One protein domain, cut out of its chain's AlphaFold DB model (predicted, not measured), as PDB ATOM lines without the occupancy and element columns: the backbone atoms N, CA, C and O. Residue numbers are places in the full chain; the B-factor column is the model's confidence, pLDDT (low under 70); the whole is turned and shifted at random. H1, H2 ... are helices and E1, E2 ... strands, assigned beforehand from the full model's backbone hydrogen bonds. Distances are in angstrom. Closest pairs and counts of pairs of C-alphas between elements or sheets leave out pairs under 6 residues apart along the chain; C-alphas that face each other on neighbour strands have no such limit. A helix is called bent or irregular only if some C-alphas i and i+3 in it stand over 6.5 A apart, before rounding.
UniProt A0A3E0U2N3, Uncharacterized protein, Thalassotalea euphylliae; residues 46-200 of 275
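This is residues 46 to 200 of the 275 residues of an uncharacterized protein of Thalassotalea euphylliae (UniProt A0A3E0U2N3). A small three-stranded sheet lies beside a group of three helices, H4, H5 and H7, whose centres make a triangle; H4 joins the two halves, running along the sheet. H6 packs steeply on the first part of H5, little H2 packs on H6 with H1 beyond it, and H3 covers another part of the sheet. The 155 printed residues hold seven named helices and three named strands in the order H1 H2 H3 H4 H5 E1 E2 E3 H6 H7; the antiparallel sheet runs E1 E2 E3. The class is mostly helix, and the whole is compact, with a radius of gyration of the C-alphas of 15.3 A and spans of 43 by 41 by 26 A.

Begin at the sheet of E1, residues 124 to 126, E2, 135 to 141, and E3, 147 to 152, a meander in which each strand is the antiparallel neighbour of the one before. In the hairpin E1 and E2, look for N 124 and O 137, 3.0 A apart; in the hairpin E2 and E3, N 138 and O 150 are 2.9 A apart. Residues 67 to 68 pair in parallel with 124 to 125. H4, residues 83 to 99, and H3, residues 69 to 74, are on opposite faces, three layers with the sheet between helices. H4 is along E2, at 13 degrees on the local plane and a height over the sheet of 9.9 A; its closest C-alphas to E2 are Lys 83 and Ser 140, 6.1 A. H3 has a height of 8.5 A; its closest C-alphas to E1 are Ser 69 and Ala 124, 5.3 A. H7, residues 180 to 189, touches H4 at Leu 189 and Ile 89, closest C-alphas 6.2 A, at a shallow tilt of 32 degrees, only just short of steep, opposite ways. It touches residues 105 to 113 of H5, residues 103 to 120, at a steep tilt of 48 degrees; C-alphas 113 and 186 are closest, 5.7 A. H4 and H5 are close but not clearly touching, 6.3 A between C-alphas 97 and 106. H6, residues 162 to 172, touches residues 104 to 111 of H5, closest C-alphas 107 and 168, 6.2 A, at 69.6 degrees, steep but only just. H2, residues 56 to 59, touches H6, closest C-alphas 57 and 169, 5.9 A; H1, residues 46 to 49, is near H2. In H6 and H7 every O i to N i+4 pair is within hydrogen-bond range; H4 has 11 of 13, H5 13 of 14, and H3 0 of 2 but 2 of 3 O i to N i+3 pairs, while H1 and H2 are too short for an i+4 pair.

Find C-alpha 46, where H1 begins, at (150.201, 211.749, 198.559); H2 and H3 follow. H4 runs 24.7 A with a kink of 31 degrees near residue 92. H3 and H4 are irregular: C-alphas 70 and 73 are 7.4 A apart, 91 and 94 are 7.6 A apart. H5 runs 26.1 A from C-alpha 103 at (151.064, 203.502, 171.091). E1 is short, E2 spans 19.7 A and E3 16.3 A. H6 spans 15.3 A, and H7 14.2 A, ending at C-alpha 189 at (132.567, 209.607, 171.220).

The C-alphas farthest apart, Glu 50 and Lys 195, stand 45.1 A apart. The printed part has no cut and no long link. Its mean pLDDT is 82.5; look for values under 70 at residues 49 to 53, 127 to 133 and 193 to 200.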
ATOM      1  N   LYS A  46     150.071 212.541 197.335       80.38
ATOM      2  CA  LYS A  46     150.201 211.749 198.559       80.38
ATOM      3  C   LYS A  46     149.214 210.581 198.566       80.38
ATOM      4  O   LYS A  46     149.598 209.476 198.934       80.38
ATOM      5  N   SER A  47     147.984 210.814 198.108       73.81
ATOM      6  CA  SER A  47     146.949 209.783 198.002       73.81
ATOM      7  C   SER A  47     147.256 208.687 196.976       73.81
ATOM      8  O   SER A  47     146.674 207.616 197.062       73.81
ATOM      9  N   LEU A  48     148.164 208.934 196.023       74.88
ATOM     10  CA  LEU A  48     148.568 207.956 195.006       74.88
ATOM     11  C   LEU A  48     149.872 207.233 195.369       74.88
ATOM     12  O   LEU A  48     150.031 206.056 195.052       74.88
ATOM     13  N   ILE A  49     150.799 207.922 196.040       66.50
ATOM     14  CA  ILE A  49     152.110 207.381 196.435       66.50
ATOM     15  C   ILE A  49     151.988 206.266 197.482       66.50
ATOM     16  O   ILE A  49     152.814 205.356 197.503       66.50
ATOM     17  N   GLU A  50     150.973 206.322 198.349       63.81
ATOM     18  CA  GLU A  50     150.760 205.287 199.370       63.81
ATOM     19  C   GLU A  50     150.372 203.925 198.751       63.81
ATOM     20  O   GLU A  50     150.715 202.898 199.335       63.81
ATOM     21  N   ASP A  51     149.788 203.911 197.541       58.97
ATOM     22  CA  ASP A  51     149.222 202.703 196.919       58.97
ATOM     23  C   ASP A  51     149.897 202.272 195.599       58.97
ATOM     24  O   ASP A  51     149.943 201.075 195.329       58.97
ATOM     25  N   ASN A  52     150.413 203.185 194.751       64.75
ATOM     26  CA  ASN A  52     151.097 202.835 193.488       64.75
ATOM     27  C   ASN A  52     151.737 204.058 192.777       64.75
ATOM     28  O   ASN A  52     151.077 204.807 192.051       64.75
ATOM     29  N   ASN A  53     153.060 204.232 192.905       67.81
ATOM     30  CA  ASN A  53     153.784 205.443 192.464       67.81
ATOM     31  C   ASN A  53     153.667 205.806 190.970       67.81
ATOM     32  O   ASN A  53     153.772 206.979 190.623       67.81
ATOM     33  N   TYR A  54     153.465 204.841 190.072       75.44
ATOM     34  CA  TYR A  54     153.403 205.113 188.629       75.44
ATOM     35  C   TYR A  54     152.001 205.529 188.155       75.44
ATOM     36  O   TYR A  54     151.868 206.120 187.088       75.44
ATOM     37  N   LEU A  55     150.946 205.304 188.948       78.50
ATOM     38  CA  LEU A  55     149.610 205.821 188.628       78.50
ATOM     39  C   LEU A  55     149.569 207.348 188.732       78.50
ATOM     40  O   LEU A  55     148.863 207.995 187.960       78.50
ATOM     41  N   ALA A  56     150.380 207.931 189.621       80.12
ATOM     42  CA  ALA A  56     150.554 209.378 189.723       80.12
ATOM     43  C   ALA A  56     151.057 210.000 188.413       80.12
ATOM     44  O   ALA A  56     150.592 211.075 188.043       80.12
ATOM     45  N   ASP A  57     151.922 209.300 187.669       80.19
ATOM     46  CA  ASP A  57     152.446 209.774 186.382       80.19
ATOM     47  C   ASP A  57     151.368 209.918 185.297       80.19
ATOM     48  O   ASP A  57     151.570 210.658 184.332       80.19
ATOM     49  N   PHE A  58     150.226 209.243 185.454       85.62
ATOM     50  CA  PHE A  58     149.080 209.352 184.553       85.62
ATOM     51  C   PHE A  58     147.937 210.192 185.130       85.62
ATOM     52  O   PHE A  58     147.388 211.047 184.437       85.62
ATOM     53  N   LEU A  59     147.539 209.947 186.379       86.12
ATOM     54  CA  LEU A  59     146.353 210.565 186.979       86.12
ATOM     55  C   LEU A  59     146.549 212.054 187.275       86.12
ATOM     56  O   LEU A  59     145.575 212.807 187.267       86.12
ATOM     57  N   LEU A  60     147.791 212.482 187.520       86.62
ATOM     58  CA  LEU A  60     148.118 213.876 187.786       86.62
ATOM     59  C   LEU A  60     148.582 214.554 186.499       86.62
ATOM     60  O   LEU A  60     149.671 214.298 185.989       86.62
ATOM     61  N   SER A  61     147.748 215.457 185.995       86.25
ATOM     62  CA  SER A  61     148.030 216.254 184.805       86.25
ATOM     63  C   SER A  61     147.530 217.685 185.003       86.25
ATOM     64  O   SER A  61     146.491 217.878 185.639       86.25
ATOM     65  N   PRO A  62     148.231 218.703 184.472       85.56
ATOM     66  CA  PRO A  62     147.686 220.056 184.400       85.56
ATOM     67  C   PRO A  62     146.573 220.192 183.346       85.56
ATOM     68  O   PRO A  62     145.820 221.162 183.389       85.56
ATOM     69  N   ASP A  63     146.463 219.242 182.413       88.12
ATOM     70  CA  ASP A  63     145.597 219.370 181.235       88.12
ATOM     71  C   ASP A  63     144.177 218.830 181.447       88.12
ATOM     72  O   ASP A  63     143.261 219.143 180.685       88.12
ATOM     73  N   TYR A  64     143.978 218.010 182.477       90.88
ATOM     74  CA  TYR A  64     142.685 217.441 182.842       90.88
ATOM     75  C   TYR A  64     142.572 217.264 184.349       90.88
ATOM     76  O   TYR A  64     143.567 217.179 185.066       90.88
ATOM     77  N   CYS A  65     141.338 217.162 184.833       90.00
ATOM     78  CA  CYS A  65     141.070 216.915 186.242       90.00
ATOM     79  C   CYS A  65     140.532 215.506 186.472       90.00
ATOM     80  O   CYS A  65     139.454 215.161 185.989       90.00
ATOM     81  N   ILE A  66     141.254 214.739 187.290       91.88
ATOM     82  CA  ILE A  66     140.749 213.510 187.898       91.88
ATOM     83  C   ILE A  66     140.553 213.747 189.397       91.88
ATOM     84  O   ILE A  66     141.449 214.224 190.098       91.88
ATOM     85  N   ASN A  67     139.357 213.431 189.881       90.69
ATOM     86  CA  ASN A  67     138.916 213.693 191.243       90.69
ATOM     87  C   ASN A  67     139.009 212.440 192.126       90.69
ATOM     88  O   ASN A  67     138.983 211.302 191.653       90.69
ATOM     89  N   ASN A  68     139.062 212.645 193.437       87.00
ATOM     90  CA  ASN A  68     138.902 211.585 194.416       87.00
ATOM     91  C   ASN A  68     137.413 211.209 194.526       87.00
ATOM     92  O   ASN A  68     136.553 212.060 194.776       87.00
ATOM     93  N   SER A  69     137.107 209.921 194.362       86.12
ATOM     94  CA  SER A  69     135.738 209.387 194.364       86.12
ATOM     95  C   SER A  69     134.967 209.645 195.666       86.12
ATOM     96  O   SER A  69     133.734 209.696 195.644       86.12
ATOM     97  N   LYS A  70     135.656 209.907 196.787       85.31
ATOM     98  CA  LYS A  70     135.024 210.290 198.064       85.31
ATOM     99  C   LYS A  70     134.225 211.597 197.990       85.31
ATOM    100  O   LYS A  70     133.377 211.832 198.844       85.31
ATOM    101  N   TYR A  71     134.485 212.441 196.988       86.50
ATOM    102  CA  TYR A  71     133.745 213.687 196.765       86.50
ATOM    103  C   TYR A  71     132.517 213.513 195.863       86.50
ATOM    104  O   TYR A  71     131.894 214.503 195.487       86.50
ATOM    105  N   SER A  72     132.128 212.275 195.550       84.81
ATOM    106  CA  SER A  72     130.939 211.986 194.740       84.81
ATOM    107  C   SER A  72     129.637 212.560 195.307       84.81
ATOM    108  O   SER A  72     128.736 212.908 194.551       84.81
ATOM    109  N   SER A  73     129.552 212.756 196.624       82.75
ATOM    110  CA  SER A  73     128.402 213.393 197.278       82.75
ATOM    111  C   SER A  73     128.232 214.885 196.965       82.75
ATOM    112  O   SER A  73     127.174 215.439 197.257       82.75
ATOM    113  N   TYR A  74     129.242 215.540 196.385       84.94
ATOM    114  CA  TYR A  74     129.206 216.961 196.011       84.94
ATOM    115  C   TYR A  74     128.921 217.186 194.522       84.94
ATOM    116  O   TYR A  74     128.887 218.333 194.078       84.94
ATOM    117  N   ILE A  75     128.733 216.115 193.747       86.88
ATOM    118  CA  ILE A  75     128.452 216.202 192.314       86.88
ATOM    119  C   ILE A  75     127.044 216.769 192.117       86.88
ATOM    120  O   ILE A  75     126.066 216.255 192.664       86.88
ATOM    121  N   THR A  76     126.930 217.816 191.304       86.25
ATOM    122  CA  THR A  76     125.645 218.369 190.866       86.25
ATOM    123  C   THR A  76     125.227 217.774 189.516       86.25
ATOM    124  O   THR A  76     126.084 217.286 188.778       86.25
ATOM    125  N   PRO A  77     123.928 217.785 189.156       86.88
ATOM    126  CA  PRO A  77     123.452 217.149 187.923       86.88
ATOM    127  C   PRO A  77     124.146 217.616 186.635       86.88
ATOM    128  O   PRO A  77     124.306 216.828 185.714       86.88
ATOM    129  N   ASP A  78     124.591 218.871 186.567       85.75
ATOM    130  CA  ASP A  78     125.330 219.441 185.431       85.75
ATOM    131  C   ASP A  78     126.770 218.923 185.294       85.75
ATOM    132  O   ASP A  78     127.388 219.108 184.252       85.75
ATOM    133  N   MET A  79     127.297 218.272 186.332       89.00
ATOM    134  CA  MET A  79     128.607 217.617 186.330       89.00
ATOM    135  C   MET A  79     128.499 216.115 186.030       89.00
ATOM    136  O   MET A  79     129.517 215.425 185.973       89.00
ATOM    137  N   MET A  80     127.280 215.587 185.900       90.06
ATOM    138  CA  MET A  80     127.025 214.177 185.629       90.06
ATOM    139  C   MET A  80     126.881 213.940 184.128       90.06
ATOM    140  O   MET A  80     126.346 214.772 183.398       90.06
ATOM    141  N   ILE A  81     127.344 212.782 183.676       91.38
ATOM    142  CA  ILE A  81     127.099 212.292 182.319       91.38
ATOM    143  C   ILE A  81     125.753 211.552 182.285       91.38
ATOM    144  O   ILE A  81     125.309 211.035 183.310       91.38
ATOM    145  N   SER A  82     125.078 211.509 181.135       89.56
ATOM    146  CA  SER A  82     123.841 210.733 180.997       89.56
ATOM    147  C   SER A  82     124.126 209.227 180.874       89.56
ATOM    148  O   SER A  82     125.201 208.826 180.424       89.56
ATOM    149  N   LYS A  83     123.157 208.372 181.234       87.38
ATOM    150  CA  LYS A  83     123.291 206.912 181.055       87.38
ATOM    151  C   LYS A  83     123.431 206.513 179.587       87.38
ATOM    152  O   LYS A  83     124.232 205.635 179.285       87.38
ATOM    153  N   SER A  84     122.711 207.182 178.686       84.75
ATOM    154  CA  SER A  84     122.837 206.951 177.244       84.75
ATOM    155  C   SER A  84     124.245 207.278 176.743       84.75
ATOM    156  O   SER A  84     124.821 206.486 176.005       84.75
ATOM    157  N   ASP A  85     124.846 208.385 177.199       87.81
ATOM    158  CA  ASP A  85     126.219 208.737 176.809       87.81
ATOM    159  C   ASP A  85     127.243 207.764 177.419       87.81
ATOM    160  O   ASP A  85     128.248 207.447 176.786       87.81
ATOM    161  N   ILE A  86     126.999 207.248 178.631       88.88
ATOM    162  CA  ILE A  86     127.828 206.177 179.206       88.88
ATOM    163  C   ILE A  86     127.736 204.909 178.363       88.88
ATOM    164  O   ILE A  86     128.776 204.321 178.082       88.88
ATOM    165  N   SER A  87     126.534 204.486 177.961       83.31
ATOM    166  CA  SER A  87     126.367 203.331 177.073       83.31
ATOM    167  C   SER A  87     127.073 203.566 175.733       83.31
ATOM    168  O   SER A  87     127.791 202.681 175.273       83.31
ATOM    169  N   ASP A  88     126.976 204.762 175.143       83.75
ATOM    170  CA  ASP A  88     127.691 205.102 173.906       83.75
ATOM    171  C   ASP A  88     129.220 205.012 174.096       83.75
ATOM    172  O   ASP A  88     129.918 204.455 173.239       83.75
ATOM    173  N   ILE A  89     129.752 205.508 175.224       87.12
ATOM    174  CA  ILE A  89     131.173 205.370 175.584       87.12
ATOM    175  C   ILE A  89     131.529 203.897 175.740       87.12
ATOM    176  O   ILE A  89     132.496 203.443 175.128       87.12
ATOM    177  N   TYR A  90     130.754 203.148 176.523       84.38
ATOM    178  CA  TYR A  90     130.975 201.726 176.730       84.38
ATOM    179  C   TYR A  90     130.962 201.004 175.398       84.38
ATOM    180  O   TYR A  90     131.909 200.305 175.145       84.38
ATOM    181  N   SER A  91     130.030 201.247 174.487       80.44
ATOM    182  CA  SER A  91     129.903 200.505 173.225       80.44
ATOM    183  C   SER A  91     130.988 200.802 172.184       80.44
ATOM    184  O   SER A  91     131.209 199.998 171.269       80.44
ATOM    185  N   ASN A  92     131.639 201.969 172.267       83.12
ATOM    186  CA  ASN A  92     132.503 202.476 171.197       83.12
ATOM    187  C   ASN A  92     133.950 202.742 171.626       83.12
ATOM    188  O   ASN A  92     134.842 202.635 170.783       83.12
ATOM    189  N   TYR A  93     134.220 203.048 172.899       88.81
ATOM    190  CA  TYR A  93     135.547 203.478 173.353       88.81
ATOM    191  C   TYR A  93     136.635 202.463 172.998       88.81
ATOM    192  O   TYR A  93     137.598 202.812 172.318       88.81
ATOM    193  N   TYR A  94     136.475 201.192 173.393       85.62
ATOM    194  CA  TYR A  94     137.502 200.179 173.125       85.62
ATOM    195  C   TYR A  94     137.604 199.818 171.644       85.62
ATOM    196  O   TYR A  94     138.709 199.582 171.174       85.62
ATOM    197  N   LYS A  95     136.498 199.845 170.884       83.25
ATOM    198  CA  LYS A  95     136.528 199.642 169.423       83.25
ATOM    199  C   LYS A  95     137.398 200.707 168.749       83.25
ATOM    200  O   LYS A  95     138.241 200.381 167.917       83.25
ATOM    201  N   LEU A  96     137.218 201.970 169.136       88.75
ATOM    202  CA  LEU A  96     138.024 203.077 168.627       88.75
ATOM    203  C   LEU A  96     139.476 202.966 169.098       88.75
ATOM    204  O   LEU A  96     140.379 203.043 168.272       88.75
ATOM    205  N   TYR A  97     139.702 202.715 170.388       89.88
ATOM    206  CA  TYR A  97     141.039 202.565 170.963       89.88
ATOM    207  C   TYR A  97     141.847 201.434 170.302       89.88
ATOM    208  O   TYR A  97     143.021 201.613 169.984       89.88
ATOM    209  N   GLU A  98     141.229 200.274 170.064       87.38
ATOM    210  CA  GLU A  98     141.867 199.121 169.415       87.38
ATOM    211  C   GLU A  98     142.146 199.350 167.923       87.38
ATOM    212  O   GLU A  98     143.039 198.711 167.374       87.38
ATOM    213  N   SER A  99     141.412 200.257 167.266       89.00
ATOM    214  CA  SER A  99     141.652 200.609 165.860       89.00
ATOM    215  C   SER A  99     142.902 201.471 165.645       89.00
ATOM    216  O   SER A  99     143.354 201.615 164.511       89.00
ATOM    217  N   LEU A 100     143.462 202.042 166.718       91.00
ATOM    218  CA  LEU A 100     144.671 202.862 166.674       91.00
ATOM    219  C   LEU A 100     145.909 201.965 166.589       91.00
ATOM    220  O   LEU A 100     146.123 201.096 167.441       91.00
ATOM    221  N   GLU A 101     146.737 202.189 165.571       88.69
ATOM    222  CA  GLU A 101     147.857 201.301 165.245       88.69
ATOM    223  C   GLU A 101     149.048 201.507 166.185       88.69
ATOM    224  O   GLU A 101     149.712 200.546 166.589       88.69
ATOM    225  N   SER A 102     149.333 202.759 166.544       91.06
ATOM    226  CA  SER A 102     150.507 203.108 167.338       91.06
ATOM    227  C   SER A 102     150.179 203.403 168.801       91.06
ATOM    228  O   SER A 102     149.128 203.938 169.157       91.06
ATOM    229  N   LEU A 103     151.143 203.116 169.681       89.31
ATOM    230  CA  LEU A 103     151.064 203.502 171.091       89.31
ATOM    231  C   LEU A 103     150.961 205.028 171.265       89.31
ATOM    232  O   LEU A 103     150.294 205.504 172.176       89.31
ATOM    233  N   GLU A 104     151.597 205.801 170.385       90.88
ATOM    234  CA  GLU A 104     151.505 207.261 170.400       90.88
ATOM    235  C   GLU A 104     150.070 207.733 170.123       90.88
ATOM    236  O   GLU A 104     149.535 208.515 170.907       90.88
ATOM    237  N   GLU A 105     149.402 207.201 169.096       92.56
ATOM    238  CA  GLU A 105     147.992 207.509 168.809       92.56
ATOM    239  C   GLU A 105     147.072 207.140 169.971       92.56
ATOM    240  O   GLU A 105     146.213 207.937 170.347       92.56
ATOM    241  N   LYS A 106     147.279 205.969 170.581       92.75
ATOM    242  CA  LYS A 106     146.540 205.537 171.776       92.75
ATOM    243  C   LYS A 106     146.725 206.509 172.939       92.75
ATOM    244  O   LYS A 106     145.745 206.903 173.567       92.75
ATOM    245  N   ILE A 107     147.957 206.951 173.201       93.06
ATOM    246  CA  ILE A 107     148.242 207.960 174.231       93.06
ATOM    247  C   ILE A 107     147.542 209.284 173.898       93.06
ATOM    248  O   ILE A 107     146.904 209.857 174.780       93.06
ATOM    249  N   HIS A 108     147.613 209.754 172.650       94.06
ATOM    250  CA  HIS A 108     146.914 210.964 172.207       94.06
ATOM    251  C   HIS A 108     145.397 210.852 172.384       94.06
ATOM    252  O   HIS A 108     144.769 211.797 172.860       94.06
ATOM    253  N   PHE A 109     144.816 209.704 172.033       94.81
ATOM    254  CA  PHE A 109     143.390 209.436 172.171       94.81
ATOM    255  C   PHE A 109     142.952 209.478 173.628       94.81
ATOM    256  O   PHE A 109     142.040 210.232 173.964       94.81
ATOM    257  N   VAL A 110     143.635 208.740 174.505       94.25
ATOM    258  CA  VAL A 110     143.330 208.733 175.940       94.25
ATOM    259  C   VAL A 110     143.503 210.128 176.524       94.25
ATOM    260  O   VAL A 110     142.593 210.636 177.168       94.25
ATOM    261  N   HIS A 111     144.632 210.785 176.259       93.50
ATOM    262  CA  HIS A 111     144.914 212.114 176.789       93.50
ATOM    263  C   HIS A 111     143.843 213.131 176.380       93.50
ATOM    264  O   HIS A 111     143.283 213.813 177.238       93.50
ATOM    265  N   PHE A 112     143.506 213.197 175.090       94.69
ATOM    266  CA  PHE A 112     142.505 214.135 174.588       94.69
ATOM    267  C   PHE A 112     141.086 213.787 175.067       94.69
ATOM    268  O   PHE A 112     140.320 214.683 175.423       94.69
ATOM    269  N   PHE A 113     140.751 212.497 175.177       94.88
ATOM    270  CA  PHE A 113     139.503 212.052 175.796       94.88
ATOM    271  C   PHE A 113     139.373 212.553 177.238       94.88
ATOM    272  O   PHE A 113     138.335 213.103 177.597       94.88
ATOM    273  N   LEU A 114     140.421 212.434 178.059       93.94
ATOM    274  CA  LEU A 114     140.402 212.911 179.448       93.94
ATOM    275  C   LEU A 114     140.306 214.433 179.542       93.94
ATOM    276  O   LEU A 114     139.573 214.946 180.391       93.94
ATOM    277  N   GLN A 115     141.016 215.154 178.672       92.19
ATOM    278  CA  GLN A 115     140.905 216.611 178.568       92.19
ATOM    279  C   GLN A 115     139.457 217.029 178.305       92.19
ATOM    280  O   GLN A 115     138.915 217.864 179.026       92.19
ATOM    281  N   GLU A 116     138.807 216.440 177.305       91.94
ATOM    282  CA  GLU A 116     137.445 216.819 176.925       91.94
ATOM    283  C   GLU A 116     136.376 216.316 177.900       91.94
ATOM    284  O   GLU A 116     135.414 217.040 178.181       91.94
ATOM    285  N   ALA A 117     136.544 215.115 178.454       92.19
ATOM    286  CA  ALA A 117     135.628 214.556 179.440       92.19
ATOM    287  C   ALA A 117     135.680 215.343 180.756       92.19
ATOM    288  O   ALA A 117     134.637 215.733 181.275       92.19
ATOM    289  N   SER A 118     136.875 215.643 181.275       91.62
ATOM    290  CA  SER A 118     137.027 216.336 182.565       91.62
ATOM    291  C   SER A 118     136.643 217.820 182.540       91.62
ATOM    292  O   SER A 118     136.388 218.399 183.594       91.62
ATOM    293  N   LYS A 119     136.556 218.446 181.357       88.81
ATOM    294  CA  LYS A 119     135.984 219.797 181.194       88.81
ATOM    295  C   LYS A 119     134.472 219.833 181.417       88.81
ATOM    296  O   LYS A 119     133.935 220.892 181.736       88.81
ATOM    297  N   ARG A 120     133.788 218.709 181.193       87.12
ATOM    298  CA  ARG A 120     132.320 218.615 181.203       87.12
ATOM    299  C   ARG A 120     131.797 217.873 182.420       87.12
ATOM    300  O   ARG A 120     130.808 218.289 183.007       87.12
ATOM    301  N   TYR A 121     132.478 216.798 182.794       90.50
ATOM    302  CA  TYR A 121     131.985 215.836 183.762       90.50
ATOM    303  C   TYR A 121     132.923 215.705 184.956       90.50
ATOM    304  O   TYR A 121     134.144 215.862 184.852       90.50
ATOM    305  N   PHE A 122     132.349 215.336 186.097       91.19
ATOM    306  CA  PHE A 122     133.109 214.886 187.250       91.19
ATOM    307  C   PHE A 122     133.693 213.499 186.960       91.19
ATOM    308  O   PHE A 122     133.023 212.476 187.097       91.19
ATOM    309  N   LEU A 123     134.960 213.478 186.553       92.44
ATOM    310  CA  LEU A 123     135.726 212.256 186.345       92.44
ATOM    311  C   LEU A 123     136.531 211.941 187.606       92.44
ATOM    312  O   LEU A 123     137.256 212.805 188.105       92.44
ATOM    313  N   ALA A 124     136.416 210.723 188.128       91.12
ATOM    314  CA  ALA A 124     137.152 210.285 189.313       91.12
ATOM    315  C   ALA A 124     137.995 209.041 189.045       91.12
ATOM    316  O   ALA A 124     137.744 208.325 188.079       91.12
ATOM    317  N   SER A 125     138.962 208.747 189.911       87.12
ATOM    318  CA  SER A 125     139.595 207.426 189.926       87.12
ATOM    319  C   SER A 125     138.798 206.444 190.788       87.12
ATOM    320  O   SER A 125     138.203 206.808 191.809       87.12
ATOM    321  N   GLY A 126     138.780 205.182 190.365       75.12
ATOM    322  CA  GLY A 126     138.231 204.071 191.132       75.12
ATOM    323  C   GLY A 126     139.330 203.126 191.587       75.12
ATOM    324  O   GLY A 126     139.996 202.536 190.747       75.12
ATOM    325  N   TYR A 127     139.480 202.939 192.899       56.09
ATOM    326  CA  TYR A 127     140.271 201.844 193.459       56.09
ATOM    327  C   TYR A 127     139.322 200.816 194.047       56.09
ATOM    328  O   TYR A 127     138.576 201.104 194.983       56.09
ATOM    329  N   GLN A 128     139.330 199.611 193.494       50.81
ATOM    330  CA  GLN A 128     138.622 198.489 194.082       50.81
ATOM    331  C   GLN A 128     139.495 197.255 194.015       50.81
ATOM    332  O   GLN A 128     139.434 196.559 193.016       50.81
ATOM    333  N   ASN A 129     140.251 197.012 195.090       42.94
ATOM    334  CA  ASN A 129     140.726 195.737 195.662       42.94
ATOM    335  C   ASN A 129     141.194 194.578 194.747       42.94
ATOM    336  O   ASN A 129     141.513 193.512 195.265       42.94
ATOM    337  N   ARG A 130     141.256 194.744 193.428       46.66
ATOM    338  CA  ARG A 130     141.998 193.910 192.492       46.66
ATOM    339  C   ARG A 130     143.211 194.735 192.092       46.66
ATOM    340  O   ARG A 130     143.073 195.882 191.676       46.66
ATOM    341  N   GLU A 131     144.374 194.173 192.372       50.16
ATOM    342  CA  GLU A 131     145.681 194.800 192.236       50.16
ATOM    343  C   GLU A 131     145.862 195.408 190.825       50.16
ATOM    344  O   GLU A 131     145.501 194.803 189.820       50.16
ATOM    345  N   ASP A 132     146.400 196.630 190.791       53.72
ATOM    346  CA  ASP A 132     147.091 197.274 189.661       53.72
ATOM    347  C   ASP A 132     146.319 197.747 188.416       53.72
ATOM    348  O   ASP A 132     146.942 198.223 187.464       53.72
ATOM    349  N   GLU A 133     144.984 197.741 188.399       69.75
ATOM    350  CA  GLU A 133     144.256 198.257 187.230       69.75
ATOM    351  C   GLU A 133     143.740 199.691 187.405       69.75
ATOM    352  O   GLU A 133     142.879 199.991 188.234       69.75
ATOM    353  N   LEU A 134     144.229 200.588 186.549       79.75
ATOM    354  CA  LEU A 134     143.767 201.967 186.451       79.75
ATOM    355  C   LEU A 134     142.314 202.019 185.953       79.75
ATOM    356  O   LEU A 134     142.047 201.766 184.778       79.75
ATOM    357  N   ARG A 135     141.384 202.406 186.833       84.06
ATOM    358  CA  ARG A 135     139.973 202.638 186.492       84.06
ATOM    359  C   ARG A 135     139.580 204.095 186.679       84.06
ATOM    360  O   ARG A 135     139.956 204.746 187.659       84.06
ATOM    361  N   LEU A 136     138.754 204.576 185.764       90.19
ATOM    362  CA  LEU A 136     138.117 205.882 185.832       90.19
ATOM    363  C   LEU A 136     136.617 205.713 186.013       90.19
ATOM    364  O   LEU A 136     136.032 204.787 185.464       90.19
ATOM    365  N   ILE A 137     136.006 206.596 186.796       92.12
ATOM    366  CA  ILE A 137     134.591 206.559 187.149       92.12
ATOM    367  C   ILE A 137     133.915 207.814 186.611       92.12
ATOM    368  O   ILE A 137     134.249 208.929 187.020       92.12
ATOM    369  N   PHE A 138     132.921 207.606 185.755       93.38
ATOM    370  CA  PHE A 138     131.893 208.592 185.458       93.38
ATOM    371  C   PHE A 138     130.738 208.476 186.445       93.38
ATOM    372  O   PHE A 138     130.430 207.383 186.916       93.38
ATOM    373  N   TYR A 139     130.066 209.589 186.726       92.56
ATOM    374  CA  TYR A 139     128.850 209.585 187.532       92.56
ATOM    375  C   TYR A 139     127.646 209.989 186.692       92.56
ATOM    376  O   TYR A 139     127.694 211.012 186.012       92.56
ATOM    377  N   SER A 140     126.569 209.211 186.791       91.75
ATOM    378  CA  SER A 140     125.265 209.524 186.195       91.75
ATOM    379  C   SER A 140     124.177 209.599 187.265       91.75
ATOM    380  O   SER A 140     124.308 208.943 188.309       91.75
ATOM    381  N   PRO A 141     123.093 210.368 187.044       88.69
ATOM    382  CA  PRO A 141     121.954 210.381 187.949       88.69
ATOM    383  C   PRO A 141     121.340 208.985 188.106       88.69
ATOM    384  O   PRO A 141     121.256 208.215 187.146       88.69
ATOM    385  N   LYS A 142     120.887 208.668 189.321       83.44
ATOM    386  CA  LYS A 142     120.015 207.514 189.586       83.44
ATOM    387  C   LYS A 142     118.551 207.911 189.397       83.44
ATOM    388  O   LYS A 142     118.160 209.011 189.789       83.44
ATOM    389  N   THR A 143     117.725 206.972 188.948       75.19
ATOM    390  CA  THR A 143     116.265 207.133 188.813       75.19
ATOM    391  C   THR A 143     115.601 207.539 190.135       75.19
ATOM    392  O   THR A 143     114.730 208.402 190.160       75.19
ATOM    393  N   ASN A 144     116.094 207.006 191.261       71.31
ATOM    394  CA  ASN A 144     115.572 207.269 192.610       71.31
ATOM    395  C   ASN A 144     116.320 208.387 193.368       71.31
ATOM    396  O   ASN A 144     116.199 208.505 194.587       71.31
ATOM    397  N   GLY A 145     117.096 209.211 192.656       76.88
ATOM    398  CA  GLY A 145     117.894 210.291 193.231       76.88
ATOM    399  C   GLY A 145     119.303 209.868 193.666       76.88
ATOM    400  O   GLY A 145     119.584 208.705 193.959       76.88
ATOM    401  N   GLY A 146     120.213 210.843 193.691       84.19
ATOM    402  CA  GLY A 146     121.648 210.617 193.889       84.19
ATOM    403  C   GLY A 146     122.383 210.282 192.588       84.19
ATOM    404  O   GLY A 146     121.859 210.480 191.492       84.19
ATOM    405  N   SER A 147     123.610 209.780 192.718       87.00
ATOM    406  CA  SER A 147     124.506 209.472 191.599       87.00
ATOM    407  C   SER A 147     124.987 208.028 191.642       87.00
ATOM    408  O   SER A 147     125.160 207.462 192.724       87.00
ATOM    409  N   ARG A 148     125.282 207.450 190.481       88.06
ATOM    410  CA  ARG A 148     125.897 206.127 190.347       88.06
ATOM    411  C   ARG A 148     127.199 206.208 189.579       88.06
ATOM    412  O   ARG A 148     127.272 206.940 188.600       88.06
ATOM    413  N   GLY A 149     128.200 205.465 190.046       91.31
ATOM    414  CA  GLY A 149     129.496 205.351 189.392       91.31
ATOM    415  C   GLY A 149     129.482 204.308 188.275       91.31
ATOM    416  O   GLY A 149     128.925 203.226 188.453       91.31
ATOM    417  N   TYR A 150     130.131 204.630 187.163       91.12
ATOM    418  CA  TYR A 150     130.332 203.784 185.990       91.12
ATOM    419  C   TYR A 150     131.826 203.750 185.707       91.12
ATOM    420  O   TYR A 150     132.416 204.759 185.315       91.12
ATOM    421  N   SER A 151     132.447 202.616 186.022       89.31
ATOM    422  CA  SER A 151     133.889 202.432 185.932       89.31
ATOM    423  C   SER A 151     134.312 201.805 184.608       89.31
ATOM    424  O   SER A 151     133.765 200.783 184.202       89.31
ATOM    425  N   PHE A 152     135.331 202.386 183.980       86.75
ATOM    426  CA  PHE A 152     135.957 201.864 182.767       86.75
ATOM    427  C   PHE A 152     137.483 201.987 182.829       86.75
ATOM    428  O   PHE A 152     138.039 202.704 183.667       86.75
ATOM    429  N   TYR A 153     138.162 201.288 181.923       86.88
ATOM    430  CA  TYR A 153     139.611 201.301 181.775       86.88
ATOM    431  C   TYR A 153     140.011 202.236 180.632       86.88
ATOM    432  O   TYR A 153     139.547 202.063 179.512       86.88
ATOM    433  N   PRO A 154     140.907 203.207 180.841       87.94
ATOM    434  CA  PRO A 154     141.304 204.107 179.762       87.94
ATOM    435  C   PRO A 154     142.170 203.432 178.681       87.94
ATOM    436  O   PRO A 154     142.216 203.914 177.561       87.94
ATOM    437  N   PHE A 155     142.850 202.317 178.966       83.38
ATOM    438  CA  PHE A 155     143.861 201.751 178.055       83.38
ATOM    439  C   PHE A 155     143.459 200.459 177.340       83.38
ATOM    440  O   PHE A 155     144.309 199.770 176.773       83.38
ATOM    441  N   GLY A 156     142.168 200.113 177.348       75.44
ATOM    442  CA  GLY A 156     141.708 198.847 176.775       75.44
ATOM    443  C   GLY A 156     142.563 197.677 177.266       75.44
ATOM    444  O   GLY A 156     142.997 197.667 178.415       75.44
ATOM    445  N   ARG A 157     142.862 196.713 176.393       73.12
ATOM    446  CA  ARG A 157     143.640 195.514 176.749       73.12
ATOM    447  C   ARG A 157     145.134 195.739 177.000       73.12
ATOM    448  O   ARG A 157     145.822 194.797 177.394       73.12
ATOM    449  N   ASP A 158     145.642 196.953 176.810       73.94
ATOM    450  CA  ASP A 158     147.039 197.243 177.116       73.94
ATOM    451  C   ASP A 158     147.220 197.259 178.643       73.94
ATOM    452  O   ASP A 158     146.490 197.931 179.373       73.94
ATOM    453  N   ASN A 159     148.169 196.472 179.156       70.69
ATOM    454  CA  ASN A 159     148.474 196.482 180.585       70.69
ATOM    455  C   ASN A 159     149.124 197.818 180.949       70.69
ATOM    456  O   ASN A 159     150.120 198.217 180.345       70.69
ATOM    457  N   PHE A 160     148.571 198.494 181.954       76.31
ATOM    458  CA  PHE A 160     149.117 199.753 182.437       76.31
ATOM    459  C   PHE A 160     150.341 199.483 183.321       76.31
ATOM    460  O   PHE A 160     150.233 199.355 184.536       76.31
ATOM    461  N   THR A 161     151.511 199.332 182.698       79.44
ATOM    462  CA  THR A 161     152.773 199.080 183.407       79.44
ATOM    463  C   THR A 161     153.466 200.386 183.818       79.44
ATOM    464  O   THR A 161     153.173 201.450 183.259       79.44
ATOM    465  N   PRO A 162     154.442 200.346 184.745       81.50
ATOM    466  CA  PRO A 162     155.265 201.513 185.061       81.50
ATOM    467  C   PRO A 162     155.965 202.124 183.837       81.50
ATOM    468  O   PRO A 162     156.051 203.346 183.716       81.50
ATOM    469  N   GLU A 163     156.438 201.300 182.897       84.62
ATOM    470  CA  GLU A 163     157.062 201.761 181.650       84.62
ATOM    471  C   GLU A 163     156.054 202.497 180.766       84.62
ATOM    472  O   GLU A 163     156.367 203.556 180.213       84.62
ATOM    473  N   PHE A 164     154.832 201.963 180.675       85.88
ATOM    474  CA  PHE A 164     153.740 202.611 179.965       85.88
ATOM    475  C   PHE A 164     153.433 203.977 180.587       85.88
ATOM    476  O   PHE A 164     153.348 204.971 179.867       85.88
ATOM    477  N   ALA A 165     153.322 204.060 181.916       84.75
ATOM    478  CA  ALA A 165     153.041 205.307 182.624       84.75
ATOM    479  C   ALA A 165     154.111 206.382 182.366       84.75
ATOM    480  O   ALA A 165     153.790 207.530 182.049       84.75
ATOM    481  N   GLN A 166     155.392 206.002 182.403       85.88
ATOM    482  CA  GLN A 166     156.494 206.909 182.067       85.88
ATOM    483  C   GLN A 166     156.435 207.371 180.609       85.88
ATOM    484  O   GLN A 166     156.674 208.548 180.316       85.88
ATOM    485  N   GLN A 167     156.115 206.465 179.681       88.56
ATOM    486  CA  GLN A 167     155.962 206.815 178.273       88.56
ATOM    487  C   GLN A 167     154.764 207.738 178.047       88.56
ATOM    488  O   GLN A 167     154.898 208.718 177.311       88.56
ATOM    489  N   TYR A 168     153.635 207.484 178.707       89.62
ATOM    490  CA  TYR A 168     152.464 208.355 178.692       89.62
ATOM    491  C   TYR A 168     152.841 209.760 179.167       89.62
ATOM    492  O   TYR A 168     152.660 210.724 178.424       89.62
ATOM    493  N   LYS A 169     153.471 209.890 180.341       89.06
ATOM    494  CA  LYS A 169     153.923 211.181 180.883       89.06
ATOM    495  C   LYS A 169     154.875 211.910 179.936       89.06
ATOM    496  O   LYS A 169     154.700 213.090 179.647       89.06
ATOM    497  N   LYS A 170     155.874 211.206 179.401       89.81
ATOM    498  CA  LYS A 170     156.850 211.777 178.461       89.81
ATOM    499  C   LYS A 170     156.206 212.243 177.155       89.81
ATOM    500  O   LYS A 170     156.666 213.225 176.572       89.81
ATOM    501  N   THR A 171     155.214 211.506 176.666       90.62
ATOM    502  CA  THR A 171     154.514 211.816 175.414       90.62
ATOM    503  C   THR A 171     153.588 213.004 175.628       90.62
ATOM    504  O   THR A 171     153.725 213.999 174.927       90.62
ATOM    505  N   THR A 172     152.747 212.962 176.663       90.88
ATOM    506  CA  THR A 172     151.784 214.027 177.004       90.88
ATOM    507  C   THR A 172     152.446 215.371 177.286       90.88
ATOM    508  O   THR A 172     151.991 216.381 176.765       90.88
ATOM    509  N   GLN A 173     153.605 215.397 177.952       88.38
ATOM    510  CA  GLN A 173     154.407 216.620 178.134       88.38
ATOM    511  C   GLN A 173     154.841 217.305 176.826       88.38
ATOM    512  O   GLN A 173     155.253 218.465 176.845       88.38
ATOM    513  N   LYS A 174     154.817 216.588 175.698       88.62
ATOM    514  CA  LYS A 174     155.187 217.102 174.374       88.62
ATOM    515  C   LYS A 174     153.981 217.364 173.479       88.62
ATOM    516  O   LYS A 174     154.163 217.915 172.390       88.62
ATOM    517  N   ILE A 175     152.781 216.967 173.901       87.12
ATOM    518  CA  ILE A 175     151.562 217.197 173.131       87.12
ATOM    519  C   ILE A 175     151.294 218.697 173.145       87.12
ATOM    520  O   ILE A 175     150.922 219.281 174.153       87.12
ATOM    521  N   THR A 176     151.520 219.324 171.997       83.88
ATOM    522  CA  THR A 176     151.142 220.723 171.757       83.88
ATOM    523  C   THR A 176     149.850 220.814 170.960       83.88
ATOM    524  O   THR A 176     149.102 221.766 171.135       83.88
ATOM    525  N   ASN A 177     149.575 219.806 170.126       85.81
ATOM    526  CA  ASN A 177     148.346 219.650 169.362       85.81
ATOM    527  C   ASN A 177     147.958 218.165 169.320       85.81
ATOM    528  O   ASN A 177     148.827 217.298 169.195       85.81
ATOM    529  N   THR A 178     146.659 217.880 169.389       87.94
ATOM    530  CA  THR A 178     146.109 216.543 169.131       87.94
ATOM    531  C   THR A 178     145.897 216.379 167.624       87.94
ATOM    532  O   THR A 178     145.327 217.286 167.021       87.94
ATOM    533  N   PRO A 179     146.324 215.263 167.003       91.62
ATOM    534  CA  PRO A 179     146.048 214.999 165.592       91.62
ATOM    535  C   PRO A 179     144.550 215.089 165.259       91.62
ATOM    536  O   PRO A 179     143.720 214.566 166.005       91.62
ATOM    537  N   ASP A 180     144.203 215.710 164.127       91.31
ATOM    538  CA  ASP A 180     142.810 215.978 163.728       91.31
ATOM    539  C   ASP A 180     141.938 214.711 163.699       91.31
ATOM    540  O   ASP A 180     140.764 214.746 164.073       91.31
ATOM    541  N   ASN A 181     142.506 213.572 163.285       89.56
ATOM    542  CA  ASN A 181     141.808 212.286 163.287       89.56
ATOM    543  C   ASN A 181     141.438 211.850 164.711       89.56
ATOM    544  O   ASN A 181     140.298 211.465 164.952       89.56
ATOM    545  N   ILE A 182     142.364 211.963 165.664       93.25
ATOM    546  CA  ILE A 182     142.123 211.627 167.070       93.25
ATOM    547  C   ILE A 182     141.096 212.580 167.684       93.25
ATOM    548  O   ILE A 182     140.181 212.140 168.382       93.25
ATOM    549  N   GLN A 183     141.205 213.874 167.383       92.12
ATOM    550  CA  GLN A 183     140.238 214.868 167.835       92.12
ATOM    551  C   GLN A 183     138.827 214.547 167.330       92.12
ATOM    552  O   GLN A 183     137.877 214.579 168.113       92.12
ATOM    553  N   ALA A 184     138.684 214.200 166.048       88.75
ATOM    554  CA  ALA A 184     137.401 213.817 165.472       88.75
ATOM    555  C   ALA A 184     136.802 212.589 166.176       88.75
ATOM    556  O   ALA A 184     135.627 212.622 166.532       88.75
ATOM    557  N   LEU A 185     137.606 211.551 166.438       91.06
ATOM    558  CA  LEU A 185     137.155 210.341 167.135       91.06
ATOM    559  C   LEU A 185     136.637 210.640 168.548       91.06
ATOM    560  O   LEU A 185     135.547 210.202 168.910       91.06
ATOM    561  N   VAL A 186     137.385 211.416 169.337       91.94
ATOM    562  CA  VAL A 186     136.984 211.784 170.707       91.94
ATOM    563  C   VAL A 186     135.750 212.683 170.706       91.94
ATOM    564  O   VAL A 186     134.839 212.471 171.504       91.94
ATOM    565  N   ASN A 187     135.684 213.656 169.796       89.06
ATOM    566  CA  ASN A 187     134.520 214.531 169.672       89.06
ATOM    567  C   ASN A 187     133.259 213.746 169.316       89.06
ATOM    568  O   ASN A 187     132.187 214.042 169.839       89.06
ATOM    569  N   GLN A 188     133.386 212.743 168.450       84.81
ATOM    570  CA  GLN A 188     132.281 211.862 168.098       84.81
ATOM    571  C   GLN A 188     131.841 211.016 169.304       84.81
ATOM    572  O   GLN A 188     130.646 210.917 169.572       84.81
ATOM    573  N   LEU A 189     132.802 210.459 170.049       87.38
ATOM    574  CA  LEU A 189     132.567 209.607 171.220       87.38
ATOM    575  C   LEU A 189     131.884 210.338 172.376       87.38
ATOM    576  O   LEU A 189     131.025 209.773 173.038       87.38
ATOM    577  N   LEU A 190     132.258 211.595 172.609       86.38
ATOM    578  CA  LEU A 190     131.689 212.429 173.669       86.38
ATOM    579  C   LEU A 190     130.469 213.246 173.203       86.38
ATOM    580  O   LEU A 190     129.997 214.100 173.950       86.38
ATOM    581  N   GLY A 191     129.979 213.034 171.973       78.88
ATOM    582  CA  GLY A 191     128.809 213.739 171.434       78.88
ATOM    583  C   GLY A 191     129.020 215.241 171.199       78.88
ATOM    584  O   GLY A 191     128.064 216.015 171.183       78.88
ATOM    585  N   LEU A 192     130.272 215.673 171.026       76.12
ATOM    586  CA  LEU A 192     130.662 217.083 170.880       76.12
ATOM    587  C   LEU A 192     130.393 217.613 169.480       76.12
ATOM    588  O   LEU A 192     130.214 218.815 169.283       76.12
ATOM    589  N   ASP A 193     130.360 216.712 168.503       68.06
ATOM    590  CA  ASP A 193     129.942 217.043 167.156       68.06
ATOM    591  C   ASP A 193     128.425 216.849 167.026       68.06
ATOM    592  O   ASP A 193     127.929 215.767 166.705       68.06
ATOM    593  N   HIS A 194     127.663 217.924 167.254       53.72
ATOM    594  CA  HIS A 194     126.197 217.937 167.134       53.72
ATOM    595  C   HIS A 194     125.677 217.512 165.746       53.72
ATOM    596  O   HIS A 194     124.475 217.318 165.570       53.72
ATOM    597  N   LYS A 195     126.556 217.385 164.739       47.25
ATOM    598  CA  LYS A 195     126.200 216.953 163.380       47.25
ATOM    599  C   LYS A 195     126.360 215.449 163.147       47.25
ATOM    600  O   LYS A 195     125.881 214.964 162.121       47.25
ATOM    601  N   LYS A 196     127.007 214.710 164.053       45.53
ATOM    602  CA  LYS A 196     127.242 213.265 163.923       45.53
ATOM    603  C   LYS A 196     127.245 212.593 165.296       45.53
ATOM    604  O   LYS A 196     128.301 212.382 165.884       45.53
ATOM    605  N   LYS A 197     126.069 212.171 165.773       46.25
ATOM    606  CA  LYS A 197     126.019 211.104 166.785       46.25
ATOM    607  C   LYS A 197     126.712 209.874 166.177       46.25
ATOM    608  O   LYS A 197     126.548 209.639 164.974       46.25
ATOM    609  N   LEU A 198     127.505 209.129 166.954       46.25
ATOM    610  CA  LEU A 198     127.953 207.789 166.558       46.25
ATOM    611  C   LEU A 198     126.702 206.961 166.265       46.25
ATOM    612  O   LEU A 198     126.076 206.394 167.148       46.25
ATOM    613  N   LYS A 199     126.323 206.911 164.993       42.31
ATOM    614  CA  LYS A 199     125.695 205.720 164.458       42.31
ATOM    615  C   LYS A 199     126.681 204.597 164.735       42.31
ATOM    616  O   LYS A 199     127.869 204.778 164.445       42.31
ATOM    617  N   SER A 200     126.209 203.524 165.367       40.66
ATOM    618  CA  SER A 200     127.020 202.340 165.640       40.66
ATOM    619  C   SER A 200     127.892 202.042 164.423       40.66
ATOM    620  O   SER A 200     127.439 202.177 163.288       40.66
TER     621      SER A 200